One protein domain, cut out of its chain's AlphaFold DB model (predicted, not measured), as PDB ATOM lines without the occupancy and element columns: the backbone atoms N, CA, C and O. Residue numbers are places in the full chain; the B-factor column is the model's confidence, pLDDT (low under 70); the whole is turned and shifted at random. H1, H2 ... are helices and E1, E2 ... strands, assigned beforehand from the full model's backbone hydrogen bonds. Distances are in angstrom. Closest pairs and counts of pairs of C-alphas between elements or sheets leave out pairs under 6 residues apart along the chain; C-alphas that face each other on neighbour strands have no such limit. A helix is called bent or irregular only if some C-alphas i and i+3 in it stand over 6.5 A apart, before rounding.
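Overview. This is residues 46 to 116 of the 178 residues of an uncharacterized protein of Globisporangium ultimum (strain ATCC 200006 / CBS 805.95 / DAOM BR144) (UniProt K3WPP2). A small sheet of three parallel strands has the helix H1 packed across one of its faces, and the irregular helix H2 leads away from the sheet as an arm, whose residues 107 to 116 stick out free. The printed part has 71 residues, with three named strands and two named helices in the order E1, H1, E2, E3, H2, and the sheet runs E1, E2, E3. The class is mixed, helices and strands. The whole is only just compact, close to loose, with a radius of gyration of the C-alphas of 12.9 A, and its C-alphas span 38 by 29 by 19 A.

Along the chain. In the sheet, E2 is residues 75 to 80, 16.1 A from first to last C-alpha. E1 is residues 46 to 50, 13.2 A long, and its C-alpha 46 is at (-41.422, 44.153, 31.094). E3 is residues 94 to 97, 10.1 A long. H1 is residues 59 to 69, 15.4 A long, with C-alpha 59 at (-26.706, 49.133, 22.209). H2 is residues 99 to 116, 25.3 A long, and its C-alpha 116 is at (-41.006, 22.927, 43.478). H2 is irregular, with C-alphas 100 and 103 7.5 A apart, and has a kink of 33 degrees near residue 106.

Arrangement. E2 is the inner strand, and E1 and E3 are the edge strands. E1 and E2 are parallel, 17 degrees between their directions; N 48 and O 77 are within hydrogen-bond range at 2.8 A. E2 and E3 are parallel, 25 degrees between their directions; N 95 and O 76 are within hydrogen-bond range at 2.8 A. E1, H1 and E2 form a strand-helix-strand unit, two parallel neighbour strands with a helix between them, and its crossover is right-handed. H1 is on the sheet at a height over the sheet of 9.8 A, giving two layers, a helix on one face of a sheet. H1 lies over E2 and E3, and only just not over E1, on which 2 of its C-alphas fall. On the local plane it stands at 60.5 degrees to E2, only just across the strands. The closest C-alphas of H1 and E2 are those of Lys 66 and Phe 76, 6.1 A apart. H2 only grazes the sheet, with its residues 99 to 106; its closest C-alphas to E2 are those of Arg 99 and Ser 80, 6.5 A apart. H1 and H2 are apart. Every O i to N i+4 pair is within hydrogen-bond range in H1, and 11 of 14 in H2.

Size, cuts and confidence. The C-alphas farthest apart, those of Gln 60 and Phe 115, are 38.8 A apart. Without residues 107 to 116, the body spans 28 by 23 by 19 A. The printed part has no cut. The link from E2 to E3, residues 81 to 93, is long. The mean pLDDT of the printed part is 70.8; residues under 70 include 52 to 56 and the whole of H2, whose mean is 58.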
ATOM      1  N   THR A  46     -41.072  44.697  32.410       69.94
ATOM      2  CA  THR A  46     -41.422  44.153  31.094       69.94
ATOM      3  C   THR A  46     -40.415  43.087  30.695       69.94
ATOM      4  O   THR A  46     -39.207  43.296  30.762       69.94
ATOM      5  N   HIS A  47     -40.924  41.932  30.275       78.69
ATOM      6  CA  HIS A  47     -40.119  40.801  29.826       78.69
ATOM      7  C   HIS A  47     -40.348  40.596  28.334       78.69
ATOM      8  O   HIS A  47     -41.490  40.420  27.908       78.69
ATOM      9  N   GLN A  48     -39.274  40.567  27.556       74.19
ATOM     10  CA  GLN A  48     -39.341  40.371  26.117       74.19
ATOM     11  C   GLN A  48     -38.372  39.288  25.666       74.19
ATOM     12  O   GLN A  48     -37.267  39.167  26.180       74.19
ATOM     13  N   TYR A  49     -38.795  38.492  24.691       77.19
ATOM     14  CA  TYR A  49     -37.981  37.449  24.082       77.19
ATOM     15  C   TYR A  49     -37.684  37.800  22.626       77.19
ATOM     16  O   TYR A  49     -38.599  38.186  21.894       77.19
ATOM     17  N   LYS A  50     -36.431  37.626  22.200       72.62
ATOM     18  CA  LYS A  50     -35.988  37.885  20.830       72.62
ATOM     19  C   LYS A  50     -35.135  36.728  20.313       72.62
ATOM     20  O   LYS A  50     -34.107  36.379  20.891       72.62
ATOM     21  N   CYS A  51     -35.592  36.125  19.216       71.19
ATOM     22  CA  CYS A  51     -34.778  35.211  18.424       71.19
ATOM     23  C   CYS A  51     -33.910  36.065  17.503       71.19
ATOM     24  O   CYS A  51     -34.448  36.813  16.688       71.19
ATOM     25  N   THR A  52     -32.597  36.016  17.695       65.00
ATOM     26  CA  THR A  52     -31.631  36.783  16.904       65.00
ATOM     27  C   THR A  52     -30.860  35.784  16.067       65.00
ATOM     28  O   THR A  52     -30.206  34.903  16.632       65.00
ATOM     29  N   ASP A  53     -31.010  35.878  14.747       54.41
ATOM     30  CA  ASP A  53     -30.562  34.808  13.866       54.41
ATOM     31  C   ASP A  53     -29.091  34.964  13.456       54.41
ATOM     32  O   ASP A  53     -28.418  33.941  13.451       54.41
ATOM     33  N   GLU A  54     -28.529  36.171  13.231       52.75
ATOM     34  CA  GLU A  54     -27.104  36.291  12.815       52.75
ATOM     35  C   GLU A  54     -26.315  37.561  13.229       52.75
ATOM     36  O   GLU A  54     -25.090  37.543  13.120       52.75
ATOM     37  N   GLU A  55     -26.928  38.634  13.753       61.38
ATOM     38  CA  GLU A  55     -26.194  39.844  14.191       61.38
ATOM     39  C   GLU A  55     -26.288  40.064  15.709       61.38
ATOM     40  O   GLU A  55     -27.362  39.922  16.300       61.38
ATOM     41  N   ASP A  56     -25.163  40.426  16.339       67.12
ATOM     42  CA  ASP A  56     -25.119  40.812  17.753       67.12
ATOM     43  C   ASP A  56     -26.022  42.030  17.993       67.12
ATOM     44  O   ASP A  56     -26.000  43.010  17.241       67.12
ATOM     45  N   LEU A  57     -26.806  42.004  19.075       72.62
ATOM     46  CA  LEU A  57     -27.645  43.146  19.444       72.62
ATOM     47  C   LEU A  57     -26.766  44.351  19.795       72.62
ATOM     48  O   LEU A  57     -25.994  44.324  20.758       72.62
ATOM     49  N   SER A  58     -26.913  45.425  19.019       80.44
ATOM     50  CA  SER A  58     -26.258  46.701  19.292       80.44
ATOM     51  C   SER A  58     -26.930  47.429  20.457       80.44
ATOM     52  O   SER A  58     -28.111  47.233  20.748       80.44
ATOM     53  N   LEU A  59     -26.186  48.331  21.101       80.88
ATOM     54  CA  LEU A  59     -26.706  49.133  22.209       80.88
ATOM     55  C   LEU A  59     -27.917  49.981  21.790       80.88
ATOM     56  O   LEU A  59     -28.886  50.096  22.533       80.88
ATOM     57  N   GLN A  60     -27.870  50.535  20.576       83.94
ATOM     58  CA  GLN A  60     -28.966  51.317  20.014       83.94
ATOM     59  C   GLN A  60     -30.219  50.456  19.820       83.94
ATOM     60  O   GLN A  60     -31.305  50.866  20.216       83.94
ATOM     61  N   ALA A  61     -30.067  49.244  19.274       83.31
ATOM     62  CA  ALA A  61     -31.190  48.332  19.094       83.31
ATOM     63  C   ALA A  61     -31.828  47.939  20.438       83.31
ATOM     64  O   ALA A  61     -33.045  47.801  20.521       83.31
ATOM     65  N   LEU A  62     -31.027  47.790  21.499       82.81
ATOM     66  CA  LEU A  62     -31.525  47.508  22.849       82.81
ATOM     67  C   LEU A  62     -32.283  48.690  23.467       82.81
ATOM     68  O   LEU A  62     -33.321  48.477  24.093       82.81
ATOM     69  N   ASP A  63     -31.786  49.916  23.300       84.00
ATOM     70  CA  ASP A  63     -32.444  51.123  23.817       84.00
ATOM     71  C   ASP A  63     -33.767  51.415  23.091       84.00
ATOM     72  O   ASP A  63     -34.774  51.758  23.718       84.00
ATOM     73  N   GLU A  64     -33.794  51.199  21.774       87.31
ATOM     74  CA  GLU A  64     -35.014  51.270  20.967       87.31
ATOM     75  C   GLU A  64     -36.026  50.202  21.403       87.31
ATOM     76  O   GLU A  64     -37.204  50.507  21.604       87.31
ATOM     77  N   GLU A  65     -35.578  48.961  21.616       84.06
ATOM     78  CA  GLU A  65     -36.449  47.881  22.083       84.06
ATOM     79  C   GLU A  65     -37.053  48.202  23.459       84.06
ATOM     80  O   GLU A  65     -38.270  48.105  23.645       84.06
ATOM     81  N   LYS A  66     -36.222  48.668  24.401       84.19
ATOM     82  CA  LYS A  66     -36.662  49.114  25.725       84.19
ATOM     83  C   LYS A  66     -37.704  50.223  25.604       84.19
ATOM     84  O   LYS A  66     -38.768  50.114  26.205       84.19
ATOM     85  N   SER A  67     -37.416  51.266  24.829       85.38
ATOM     86  CA  SER A  67     -38.288  52.438  24.681       85.38
ATOM     87  C   SER A  67     -39.659  52.090  24.093       85.38
ATOM     88  O   SER A  67     -40.649  52.753  24.395       85.38
ATOM     89  N   ASN A  68     -39.730  51.034  23.280       86.12
ATOM     90  CA  ASN A  68     -40.979  50.533  22.712       86.12
ATOM     91  C   ASN A  68     -41.776  49.644  23.681       86.12
ATOM     92  O   ASN A  68     -43.000  49.560  23.568       86.12
ATOM     93  N   ALA A  69     -41.100  48.953  24.599       80.06
ATOM     94  CA  ALA A  69     -41.695  47.903  25.424       80.06
ATOM     95  C   ALA A  69     -41.920  48.304  26.894       80.06
ATOM     96  O   ALA A  69     -42.769  47.720  27.573       80.06
ATOM     97  N   ALA A  70     -41.162  49.267  27.411       79.44
ATOM     98  CA  ALA A  70     -41.124  49.616  28.824       79.44
ATOM     99  C   ALA A  70     -41.099  51.137  29.024       79.44
ATOM    100  O   ALA A  70     -40.529  51.883  28.226       79.44
ATOM    101  N   GLY A  71     -41.709  51.612  30.110       76.50
ATOM    102  CA  GLY A  71     -41.588  53.002  30.523       76.50
ATOM    103  C   GLY A  71     -40.152  53.358  30.941       76.50
ATOM    104  O   GLY A  71     -39.336  52.483  31.234       76.50
ATOM    105  N   PRO A  72     -39.817  54.655  31.027       76.12
ATOM    106  CA  PRO A  72     -38.453  55.115  31.313       76.12
ATOM    107  C   PRO A  72     -37.902  54.631  32.667       76.12
ATOM    108  O   PRO A  72     -36.700  54.393  32.796       76.12
ATOM    109  N   GLU A  73     -38.785  54.442  33.651       75.88
ATOM    110  CA  GLU A  73     -38.452  53.949  34.995       75.88
ATOM    111  C   GLU A  73     -38.746  52.450  35.180       75.88
ATOM    112  O   GLU A  73     -38.478  51.907  36.251       75.88
ATOM    113  N   ASP A  74     -39.284  51.779  34.160       70.25
ATOM    114  CA  ASP A  74     -39.586  50.353  34.217       70.25
ATOM    115  C   ASP A  74     -38.324  49.517  33.993       70.25
ATOM    116  O   ASP A  74     -37.388  49.918  33.292       70.25
ATOM    117  N   LEU A  75     -38.308  48.333  34.602       72.81
ATOM    118  CA  LEU A  75     -37.245  47.357  34.399       72.81
ATOM    119  C   LEU A  75     -37.529  46.566  33.121       72.81
ATOM    120  O   LEU A  75     -38.566  45.913  33.009       72.81
ATOM    121  N   PHE A  76     -36.600  46.582  32.175       76.75
ATOM    122  CA  PHE A  76     -36.726  45.860  30.914       76.75
ATOM    123  C   PHE A  76     -35.796  44.646  30.886       76.75
ATOM    124  O   PHE A  76     -34.579  44.790  30.981       76.75
ATOM    125  N   LEU A  77     -36.371  43.446  30.768       82.94
ATOM    126  CA  LEU A  77     -35.643  42.183  30.684       82.94
ATOM    127  C   LEU A  77     -35.759  41.608  29.274       82.94
ATOM    128  O   LEU A  77     -36.836  41.159  28.877       82.94
ATOM    129  N   LEU A  78     -34.642  41.548  28.557       78.06
ATOM    130  CA  LEU A  78     -34.546  40.933  27.242       78.06
ATOM    131  C   LEU A  78     -33.900  39.549  27.330       78.06
ATOM    132  O   LEU A  78     -32.767  39.404  27.780       78.06
ATOM    133  N   TYR A  79     -34.600  38.540  26.828       78.94
ATOM    134  CA  TYR A  79     -34.085  37.193  26.609       78.94
ATOM    135  C   TYR A  79     -33.701  37.062  25.138       78.94
ATOM    136  O   TYR A  79     -34.580  37.100  24.277       78.94
ATOM    137  N   SER A  80     -32.411  36.913  24.846       75.50
ATOM    138  CA  SER A  80     -31.900  36.796  23.480       75.50
ATOM    139  C   SER A  80     -31.310  35.417  23.221       75.50
ATOM    140  O   SER A  80     -30.608  34.871  24.071       75.50
ATOM    141  N   THR A  81     -31.575  34.864  22.035       73.00
ATOM    142  CA  THR A  81     -30.910  33.651  21.520       73.00
ATOM    143  C   THR A  81     -29.543  33.913  20.900       73.00
ATOM    144  O   THR A  81     -28.817  32.950  20.631       73.00
ATOM    145  N   GLY A  82     -29.218  35.182  20.647       68.38
ATOM    146  CA  GLY A  82     -27.922  35.658  20.170       68.38
ATOM    147  C   GLY A  82     -26.991  36.025  21.323       68.38
ATOM    148  O   GLY A  82     -27.397  35.991  22.487       68.38
ATOM    149  N   ASP A  83     -25.753  36.371  20.987       70.31
ATOM    150  CA  ASP A  83     -24.812  36.981  21.924       70.31
ATOM    151  C   ASP A  83     -25.011  38.507  21.923       70.31
ATOM    152  O   ASP A  83     -25.508  39.093  20.953       70.31
ATOM    153  N   VAL A  84     -24.688  39.160  23.040       72.88
ATOM    154  CA  VAL A  84     -24.732  40.625  23.138       72.88
ATOM    155  C   VAL A  84     -23.335  41.145  23.428       72.88
ATOM    156  O   VAL A  84     -22.848  41.098  24.552       72.88
ATOM    157  N   ALA A  85     -22.680  41.643  22.380       70.12
ATOM    158  CA  ALA A  85     -21.299  42.116  22.443       70.12
ATOM    159  C   ALA A  85     -21.156  43.573  22.925       70.12
ATOM    160  O   ALA A  85     -20.036  44.050  23.123       70.12
ATOM    161  N   CYS A  86     -22.263  44.307  23.084       72.06
ATOM    162  CA  CYS A  86     -22.236  45.705  23.504       72.06
ATOM    163  C   CYS A  86     -22.255  45.865  25.033       72.06
ATOM    164  O   CYS A  86     -22.807  45.046  25.767       72.06
ATOM    165  N   ASP A  87     -21.650  46.952  25.514       74.44
ATOM    166  CA  ASP A  87     -21.622  47.283  26.937       74.44
ATOM    167  C   ASP A  87     -22.967  47.863  27.391       74.44
ATOM    168  O   ASP A  87     -23.216  49.062  27.297       74.44
ATOM    169  N   VAL A  88     -23.841  46.999  27.900       71.56
ATOM    170  CA  VAL A  88     -25.180  47.373  28.377       71.56
ATOM    171  C   VAL A  88     -25.176  48.211  29.661       71.56
ATOM    172  O   VAL A  88     -26.239  48.674  30.066       71.56
ATOM    173  N   SER A  89     -24.017  48.448  30.291       70.69
ATOM    174  CA  SER A  89     -23.910  49.274  31.508       70.69
ATOM    175  C   SER A  89     -24.206  50.759  31.284       70.69
ATOM    176  O   SER A  89     -24.350  51.514  32.235       70.69
ATOM    177  N   SER A  90     -24.322  51.209  30.033       70.69
ATOM    178  CA  SER A  90     -24.807  52.559  29.741       70.69
ATOM    179  C   SER A  90     -26.337  52.653  29.665       70.69
ATOM    180  O   SER A  90     -26.862  53.753  29.492       70.69
ATOM    181  N   LEU A  91     -27.061  51.527  29.734       69.62
ATOM    182  CA  LEU A  91     -28.520  51.481  29.651       69.62
ATOM    183  C   LEU A  91     -29.146  51.315  31.037       69.62
ATOM    184  O   LEU A  91     -29.083  50.262  31.669       69.62
ATOM    185  N   ARG A  92     -29.866  52.347  31.477       72.62
ATOM    186  CA  ARG A  92     -30.548  52.337  32.772       72.62
ATOM    187  C   ARG A  92     -31.697  51.326  32.786       72.62
ATOM    188  O   ARG A  92     -32.527  51.338  31.880       72.62
ATOM    189  N   ASN A  93     -31.823  50.547  33.861       74.31
ATOM    190  CA  ASN A  93     -32.929  49.602  34.087       74.31
ATOM    191  C   ASN A  93     -33.101  48.557  32.963       74.31
ATOM    192  O   ASN A  93     -34.224  48.130  32.687       74.31
ATOM    193  N   VAL A  94     -32.010  48.148  32.311       75.06
ATOM    194  CA  VAL A  94     -32.019  47.102  31.279       75.06
ATOM    195  C   VAL A  94     -31.270  45.874  31.766       75.06
ATOM    196  O   VAL A  94     -30.231  45.956  32.415       75.06
ATOM    197  N   VAL A  95     -31.812  44.712  31.429       77.25
ATOM    198  CA  VAL A  95     -31.256  43.404  31.744       77.25
ATOM    199  C   VAL A  95     -31.262  42.597  30.473       77.25
ATOM    200  O   VAL A  95     -32.309  42.435  29.849       77.25
ATOM    201  N   VAL A  96     -30.114  42.047  30.114       78.69
ATOM    202  CA  VAL A  96     -30.001  41.181  28.950       78.69
ATOM    203  C   VAL A  96     -29.560  39.800  29.401       78.69
ATOM    204  O   VAL A  96     -28.580  39.647  30.127       78.69
ATOM    205  N   ILE A  97     -30.326  38.801  28.981       78.81
ATOM    206  CA  ILE A  97     -30.050  37.384  29.174       78.81
ATOM    207  C   ILE A  97     -29.771  36.810  27.788       78.81
ATOM    208  O   ILE A  97     -30.678  36.366  27.080       78.81
ATOM    209  N   ASP A  98     -28.513  36.900  27.385       77.06
ATOM    210  CA  ASP A  98     -28.010  36.394  26.116       77.06
ATOM    211  C   ASP A  98     -27.592  34.919  26.213       77.06
ATOM    212  O   ASP A  98     -27.556  34.322  27.297       77.06
ATOM    213  N   ARG A  99     -27.252  34.317  25.074       68.50
ATOM    214  CA  ARG A  99     -26.861  32.903  24.997       68.50
ATOM    215  C   ARG A  99     -25.743  32.536  25.979       68.50
ATOM    216  O   ARG A  99     -25.790  31.453  26.570       68.50
ATOM    217  N   SER A 100     -24.769  33.424  26.187       68.44
ATOM    218  CA  SER A 100     -23.614  33.187  27.060       68.44
ATOM    219  C   SER A 100     -23.999  32.947  28.527       68.44
ATOM    220  O   SER A 100     -23.355  32.160  29.228       68.44
ATOM    221  N   CYS A 101     -25.089  33.560  28.997       65.81
ATOM    222  CA  CYS A 101     -25.520  33.486  30.392       65.81
ATOM    223  C   CYS A 101     -26.723  32.558  30.629       65.81
ATOM    224  O   CYS A 101     -27.093  32.316  31.783       65.81
ATOM    225  N   TRP A 102     -27.293  31.955  29.580       64.75
ATOM    226  CA  TRP A 102     -28.444  31.050  29.682       64.75
ATOM    227  C   TRP A 102     -28.244  29.911  30.675       64.75
ATOM    228  O   TRP A 102     -29.133  29.647  31.480       64.75
ATOM    229  N   GLN A 103     -27.088  29.243  30.669       61.22
ATOM    230  CA  GLN A 103     -26.839  28.137  31.598       61.22
ATOM    231  C   GLN A 103     -26.831  28.616  33.057       61.22
ATOM    232  O   GLN A 103     -27.400  27.960  33.934       61.22
ATOM    233  N   ALA A 104     -26.227  29.777  33.318       63.03
ATOM    234  CA  ALA A 104     -26.170  30.375  34.647       63.03
ATOM    235  C   ALA A 104     -27.531  30.930  35.100       63.03
ATOM    236  O   ALA A 104     -27.831  30.892  36.292       63.03
ATOM    237  N   TYR A 105     -28.366  31.406  34.172       67.25
ATOM    238  CA  TYR A 105     -29.694  31.949  34.459       67.25
ATOM    239  C   TYR A 105     -30.758  30.851  34.609       67.25
ATOM    240  O   TYR A 105     -31.441  30.749  35.637       67.25
ATOM    241  N   TYR A 106     -30.878  29.984  33.603       65.00
ATOM    242  CA  TYR A 106     -31.861  28.909  33.577       65.00
ATOM    243  C   TYR A 106     -31.475  27.734  34.465       65.00
ATOM    244  O   TYR A 106     -32.380  27.098  34.987       65.00
ATOM    245  N   GLY A 107     -30.195  27.447  34.717       63.47
ATOM    246  CA  GLY A 107     -29.794  26.358  35.619       63.47
ATOM    247  C   GLY A 107     -30.433  26.472  37.014       63.47
ATOM    248  O   GLY A 107     -31.125  25.550  37.450       63.47
ATOM    249  N   PRO A 108     -30.303  27.617  37.706       56.59
ATOM    250  CA  PRO A 108     -30.974  27.873  38.979       56.59
ATOM    251  C   PRO A 108     -32.500  27.955  38.873       56.59
ATOM    252  O   PRO A 108     -33.197  27.514  39.787       56.59
ATOM    253  N   PHE A 109     -33.042  28.520  37.791       58.31
ATOM    254  CA  PHE A 109     -34.493  28.602  37.606       58.31
ATOM    255  C   PHE A 109     -35.118  27.220  37.378       58.31
ATOM    256  O   PHE A 109     -36.073  26.868  38.064       58.31
ATOM    257  N   ALA A 110     -34.533  26.409  36.501       54.19
ATOM    258  CA  ALA A 110     -34.918  25.028  36.245       54.19
ATOM    259  C   ALA A 110     -34.729  24.159  37.491       54.19
ATOM    260  O   ALA A 110     -35.609  23.366  37.802       54.19
ATOM    261  N   ALA A 111     -33.654  24.352  38.264       47.88
ATOM    262  CA  ALA A 111     -33.471  23.666  39.542       47.88
ATOM    263  C   ALA A 111     -34.570  24.028  40.554       47.88
ATOM    264  O   ALA A 111     -35.093  23.141  41.222       47.88
ATOM    265  N   ARG A 112     -34.971  25.304  40.644       52.12
ATOM    266  CA  ARG A 112     -36.083  25.744  41.504       52.12
ATOM    267  C   ARG A 112     -37.430  25.219  41.019       52.12
ATOM    268  O   ARG A 112     -38.191  24.703  41.827       52.12
ATOM    269  N   ALA A 113     -37.714  25.305  39.723       50.56
ATOM    270  CA  ALA A 113     -38.941  24.783  39.128       50.56
ATOM    271  C   ALA A 113     -39.042  23.262  39.314       50.56
ATOM    272  O   ALA A 113     -40.062  22.775  39.790       50.56
ATOM    273  N   PHE A 114     -37.957  22.527  39.050       46.84
ATOM    274  CA  PHE A 114     -37.860  21.090  39.293       46.84
ATOM    275  C   PHE A 114     -38.046  20.767  40.772       46.84
ATOM    276  O   PHE A 114     -38.831  19.885  41.096       46.84
ATOM    277  N   PHE A 115     -37.388  21.495  41.675       45.81
ATOM    278  CA  PHE A 115     -37.509  21.306  43.118       45.81
ATOM    279  C   PHE A 115     -38.934  21.559  43.627       45.81
ATOM    280  O   PHE A 115     -39.431  20.767  44.420       45.81
ATOM    281  N   ILE A 116     -39.604  22.610  43.152       46.72
ATOM    282  CA  ILE A 116     -41.006  22.927  43.478       46.72
ATOM    283  C   ILE A 116     -41.953  21.866  42.893       46.72
ATOM    284  O   ILE A 116     -42.938  21.488  43.525       46.72
TER     285      ILE A 116